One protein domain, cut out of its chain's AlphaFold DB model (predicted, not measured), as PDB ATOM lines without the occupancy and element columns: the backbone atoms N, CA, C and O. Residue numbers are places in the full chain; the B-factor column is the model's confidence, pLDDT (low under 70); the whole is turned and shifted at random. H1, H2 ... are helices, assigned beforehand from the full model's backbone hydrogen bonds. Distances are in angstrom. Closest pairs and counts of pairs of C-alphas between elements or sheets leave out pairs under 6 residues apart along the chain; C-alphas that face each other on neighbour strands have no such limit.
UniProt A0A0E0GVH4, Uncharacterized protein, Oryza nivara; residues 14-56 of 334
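Overview. This is residues 14 to 56 of the 334 residues of an uncharacterized protein of Oryza nivara (UniProt A0A0E0GVH4). This is a domain of little regular structure: a long loop, residues 14 to 28, winds at one end and then runs across to one longer helix, H1, at the other end. After H1 the chain folds back to the one-turn helix H2, which sits between H1 and the winding part of the loop. The printed part has 43 residues with two named helices, H1 then H2, and no named strand; its class is all helix, with 17 residues in named elements. It is elongated, spanning 31 by 18 by 18 A, and only just compact, close to loose, with a radius of gyration of the C-alphas of 11.0 A.

Arrangement. Residues 14 to 28 hold no named element, and their C-alphas lie 8 to 17 A from the mean of all C-alphas. H1, residues 29 to 41, follows; residues 28 to 34, of which 29 to 34 belong to H1, stand free. A tight link of 5 residues leads to H2, residues 47 to 50. H1 and H2 are apart, but only just, at 8.2 A between their closest C-alphas. In H1 every O i to N i+4 pair is within hydrogen-bond range; H2 is too short for such a pair, and its one O i to N i+3 pair is not within range.

Along the chain. H1 begins at C-alpha 29 (189.349, 125.557, 211.195) and ends at C-alpha 41 (192.497, 132.190, 228.164), 18.5 A away. H2 ends at C-alpha 50 (179.094, 127.932, 225.347).

Size, cuts and confidence. The C-alphas farthest apart, those of Gly 22 and Arg 41, are 31.4 A apart. The printed part has no cut, and no printed residue is under 70 in pLDDT.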
ATOM      1  N   LYS A  14     164.035 130.650 217.122       85.69
ATOM      2  CA  LYS A  14     165.369 130.252 217.619       85.69
ATOM      3  C   LYS A  14     165.432 128.773 218.009       85.69
ATOM      4  O   LYS A  14     164.440 128.178 218.419       85.69
ATOM      5  N   ASN A  15     166.611 128.171 217.865       83.94
ATOM      6  CA  ASN A  15     166.906 126.814 218.317       83.94
ATOM      7  C   ASN A  15     167.388 126.803 219.787       83.94
ATOM      8  O   ASN A  15     167.606 127.853 220.392       83.94
ATOM      9  N   LYS A  16     167.594 125.609 220.363       81.94
ATOM     10  CA  LYS A  16     168.040 125.427 221.763       81.94
ATOM     11  C   LYS A  16     169.427 126.013 222.107       81.94
ATOM     12  O   LYS A  16     169.781 126.044 223.277       81.94
ATOM     13  N   HIS A  17     170.189 126.467 221.111       81.44
ATOM     14  CA  HIS A  17     171.490 127.133 221.255       81.44
ATOM     15  C   HIS A  17     171.408 128.641 220.916       81.44
ATOM     16  O   HIS A  17     172.427 129.305 220.798       81.44
ATOM     17  N   GLY A  18     170.207 129.203 220.722       83.81
ATOM     18  CA  GLY A  18     169.987 130.633 220.471       83.81
ATOM     19  C   GLY A  18     170.104 131.090 219.009       83.81
ATOM     20  O   GLY A  18     169.588 132.163 218.682       83.81
ATOM     21  N   PHE A  19     170.698 130.287 218.118       84.75
ATOM     22  CA  PHE A  19     170.746 130.573 216.676       84.75
ATOM     23  C   PHE A  19     169.345 130.510 216.034       84.75
ATOM     24  O   PHE A  19     168.488 129.767 216.526       84.75
ATOM     25  N   PRO A  20     169.088 131.212 214.913       88.12
ATOM     26  CA  PRO A  20     167.805 131.121 214.223       88.12
ATOM     27  C   PRO A  20     167.527 129.711 213.668       88.12
ATOM     28  O   PRO A  20     168.442 128.956 213.332       88.12
ATOM     29  N   LEU A  21     166.251 129.339 213.545       86.00
ATOM     30  CA  LEU A  21     165.849 128.055 212.965       86.00
ATOM     31  C   LEU A  21     166.363 127.920 211.521       86.00
ATOM     32  O   LEU A  21     166.220 128.826 210.707       86.00
ATOM     33  N   GLY A  22     166.962 126.765 211.218       88.38
ATOM     34  CA  GLY A  22     167.614 126.478 209.935       88.38
ATOM     35  C   GLY A  22     169.135 126.665 209.947       88.38
ATOM     36  O   GLY A  22     169.820 125.973 209.194       88.38
ATOM     37  N   PHE A  23     169.680 127.501 210.838       86.50
ATOM     38  CA  PHE A  23     171.128 127.661 210.978       86.50
ATOM     39  C   PHE A  23     171.762 126.424 211.625       86.50
ATOM     40  O   PHE A  23     171.188 125.791 212.520       86.50
ATOM     41  N   ARG A  24     172.969 126.089 211.164       88.19
ATOM     42  CA  ARG A  24     173.825 125.034 211.711       88.19
ATOM     43  C   ARG A  24     175.164 125.650 212.084       88.19
ATOM     44  O   ARG A  24     175.681 126.462 211.328       88.19
ATOM     45  N   PHE A  25     175.718 125.227 213.213       89.31
ATOM     46  CA  PHE A  25     177.088 125.556 213.577       89.31
ATOM     47  C   PHE A  25     178.036 124.711 212.713       89.31
ATOM     48  O   PHE A  25     178.045 123.484 212.828       89.31
ATOM     49  N   VAL A  26     178.742 125.368 211.792       94.31
ATOM     50  CA  VAL A  26     179.736 124.780 210.877       94.31
ATOM     51  C   VAL A  26     180.896 125.782 210.779       94.31
ATOM     52  O   VAL A  26     180.944 126.535 209.810       94.31
ATOM     53  N   PRO A  27     181.741 125.875 211.820       94.00
ATOM     54  CA  PRO A  27     182.858 126.815 211.849       94.00
ATOM     55  C   PRO A  27     183.978 126.395 210.889       94.00
ATOM     56  O   PRO A  27     184.122 125.210 210.575       94.00
ATOM     57  N   GLU A  28     184.798 127.356 210.473       97.06
ATOM     58  CA  GLU A  28     186.080 127.087 209.814       97.06
ATOM     59  C   GLU A  28     187.163 126.660 210.825       97.06
ATOM     60  O   GLU A  28     187.053 126.906 212.029       97.06
ATOM     61  N   ASP A  29     188.245 126.034 210.343       96.12
ATOM     62  CA  ASP A  29     189.349 125.557 211.195       96.12
ATOM     63  C   ASP A  29     189.983 126.695 212.025       96.12
ATOM     64  O   ASP A  29     190.368 126.472 213.172       96.12
ATOM     65  N   GLN A  30     190.044 127.922 211.488       96.94
ATOM     66  CA  GLN A  30     190.535 129.091 212.227       96.94
ATOM     67  C   GLN A  30     189.560 129.526 213.331       96.94
ATOM     68  O   GLN A  30     189.990 129.762 214.454       96.94
ATOM     69  N   GLU A  31     188.253 129.562 213.056       95.25
ATOM     70  CA  GLU A  31     187.238 129.908 214.064       95.25
ATOM     71  C   GLU A  31     187.228 128.888 215.217       95.25
ATOM     72  O   GLU A  31     187.053 129.252 216.378       95.25
ATOM     73  N   LEU A  32     187.467 127.605 214.915       95.31
ATOM     74  CA  LEU A  32     187.651 126.550 215.918       95.31
ATOM     75  C   LEU A  32     188.885 126.772 216.802       95.31
ATOM     76  O   LEU A  32     188.814 126.511 218.005       95.31
ATOM     77  N   LEU A  33     189.997 127.239 216.226       95.62
ATOM     78  CA  LEU A  33     191.202 127.587 216.980       95.62
ATOM     79  C   LEU A  33     190.975 128.829 217.845       95.62
ATOM     80  O   LEU A  33     191.296 128.790 219.028       95.62
ATOM     81  N   ASP A  34     190.362 129.881 217.305       95.31
ATOM     82  CA  ASP A  34     190.097 131.128 218.031       95.31
ATOM     83  C   ASP A  34     189.165 130.887 219.239       95.31
ATOM     84  O   ASP A  34     189.461 131.321 220.352       95.31
ATOM     85  N   ILE A  35     188.092 130.101 219.058       94.81
ATOM     86  CA  ILE A  35     187.176 129.692 220.142       94.81
ATOM     87  C   ILE A  35     187.894 128.847 221.210       94.81
ATOM     88  O   ILE A  35     187.590 128.962 222.403       94.81
ATOM     89  N   LEU A  36     188.835 127.985 220.806       94.38
ATOM     90  CA  LEU A  36     189.631 127.189 221.741       94.38
ATOM     91  C   LEU A  36     190.609 128.068 222.528       94.38
ATOM     92  O   LEU A  36     190.742 127.884 223.738       94.38
ATOM     93  N   ASP A  37     191.258 129.031 221.874       95.75
ATOM     94  CA  ASP A  37     192.227 129.926 222.505       95.75
ATOM     95  C   ASP A  37     191.546 130.886 223.493       95.75
ATOM     96  O   ASP A  37     192.031 131.055 224.610       95.75
ATOM     97  N   ASP A  38     190.365 131.419 223.158       94.88
ATOM     98  CA  ASP A  38     189.521 132.165 224.101       94.88
ATOM     99  C   ASP A  38     189.147 131.311 225.323       94.88
ATOM    100  O   ASP A  38     189.284 131.766 226.464       94.88
ATOM    101  N   LYS A  39     188.757 130.043 225.120       93.19
ATOM    102  CA  LYS A  39     188.430 129.132 226.230       93.19
ATOM    103  C   LYS A  39     189.652 128.808 227.100       93.19
ATOM    104  O   LYS A  39     189.525 128.763 228.322       93.19
ATOM    105  N   LEU A  40     190.838 128.648 226.506       93.75
ATOM    106  CA  LEU A  40     192.106 128.453 227.226       93.75
ATOM    107  C   LEU A  40     192.545 129.701 228.009       93.75
ATOM    108  O   LEU A  40     193.120 129.577 229.090       93.75
ATOM    109  N   ARG A  41     192.248 130.899 227.497       95.19
ATOM    110  CA  ARG A  41     192.497 132.190 228.164       95.19
ATOM    111  C   ARG A  41     191.473 132.511 229.261       95.19
ATOM    112  O   ARG A  41     191.664 133.480 229.994       95.19
ATOM    113  N   GLY A  42     190.396 131.730 229.377       93.50
ATOM    114  CA  GLY A  42     189.279 132.006 230.284       93.50
ATOM    115  C   GLY A  42     188.424 133.203 229.854       93.50
ATOM    116  O   GLY A  42     187.760 133.814 230.694       93.50
ATOM    117  N   ALA A  43     188.453 133.564 228.569       94.44
ATOM    118  CA  ALA A  43     187.589 134.596 228.015       94.44
ATOM    119  C   ALA A  43     186.127 134.101 227.960       94.44
ATOM    120  O   ALA A  43     185.880 132.911 227.737       94.44
ATOM    121  N   PRO A  44     185.131 134.983 228.162       89.81
ATOM    122  CA  PRO A  44     183.728 134.605 228.058       89.81
ATOM    123  C   PRO A  44     183.343 134.380 226.589       89.81
ATOM    124  O   PRO A  44     183.163 135.337 225.836       89.81
ATOM    125  N   LEU A  45     183.186 133.113 226.198       89.94
ATOM    126  CA  LEU A  45     182.611 132.729 224.906       89.94
ATOM    127  C   LEU A  45     181.195 133.310 224.753       89.94
ATOM    128  O   LEU A  45     180.464 133.463 225.736       89.94
ATOM    129  N   ASP A  46     180.766 133.557 223.510       89.06
ATOM    130  CA  ASP A  46     179.356 133.859 223.259       89.06
ATOM    131  C   ASP A  46     178.458 132.714 223.753       89.06
ATOM    132  O   ASP A  46     178.781 131.527 223.646       89.06
ATOM    133  N   ARG A  47     177.279 133.083 224.256       83.69
ATOM    134  CA  ARG A  47     176.294 132.170 224.838       83.69
ATOM    135  C   ARG A  47     175.836 131.094 223.850       83.69
ATOM    136  O   ARG A  47     175.438 130.015 224.288       83.69
ATOM    137  N   ALA A  48     175.893 131.356 222.542       84.56
ATOM    138  CA  ALA A  48     175.587 130.356 221.523       84.56
ATOM    139  C   ALA A  48     176.705 129.306 221.357       84.56
ATOM    140  O   ALA A  48     176.407 128.147 221.068       84.56
ATOM    141  N   HIS A  49     177.970 129.675 221.594       87.06
ATOM    142  CA  HIS A  49     179.120 128.763 221.575       87.06
ATOM    143  C   HIS A  49     179.253 127.980 222.887       87.06
ATOM    144  O   HIS A  49     179.444 126.766 222.852       87.06
ATOM    145  N   ASP A  50     179.070 128.619 224.044       85.38
ATOM    146  CA  ASP A  50     179.094 127.932 225.347       85.38
ATOM    147  C   ASP A  50     177.987 126.858 225.453       85.38
ATOM    148  O   ASP A  50     178.213 125.730 225.896       85.38
ATOM    149  N   ALA A  51     176.811 127.138 224.877       85.12
ATOM    150  CA  ALA A  51     175.728 126.167 224.717       85.12
ATOM    151  C   ALA A  51     176.041 124.994 223.756       85.12
ATOM    152  O   ALA A  51     175.202 124.099 223.621       85.12
ATOM    153  N   VAL A  52     177.192 124.985 223.074       87.69
ATOM    154  CA  VAL A  52     177.648 123.934 222.142       87.69
ATOM    155  C   VAL A  52     178.907 123.214 222.660       87.69
ATOM    156  O   VAL A  52     178.989 121.991 222.551       87.69
ATOM    157  N   PHE A  53     179.865 123.930 223.259       89.44
ATOM    158  CA  PHE A  53     181.176 123.400 223.669       89.44
ATOM    159  C   PHE A  53     181.235 122.950 225.140       89.44
ATOM    160  O   PHE A  53     181.891 123.561 225.993       89.44
ATOM    161  N   HIS A  54     180.570 121.830 225.427       85.69
ATOM    162  CA  HIS A  54     180.550 121.213 226.755       85.69
ATOM    163  C   HIS A  54     181.923 120.665 227.185       85.69
ATOM    164  O   HIS A  54     182.631 120.031 226.403       85.69
ATOM    165  N   GLU A  55     182.265 120.831 228.462       87.94
ATOM    166  CA  GLU A  55     183.495 120.281 229.037       87.94
ATOM    167  C   GLU A  55     183.323 118.800 229.378       87.94
ATOM    168  O   GLU A  55     182.725 118.428 230.389       87.94
ATOM    169  N   ALA A  56     183.857 117.938 228.514       87.56
ATOM    170  CA  ALA A  56     183.861 116.495 228.696       87.56
ATOM    171  C   ALA A  56     185.294 115.953 228.667       87.56
ATOM    172  O   ALA A  56     186.067 116.233 227.751       87.56
TER     173      ALA A  56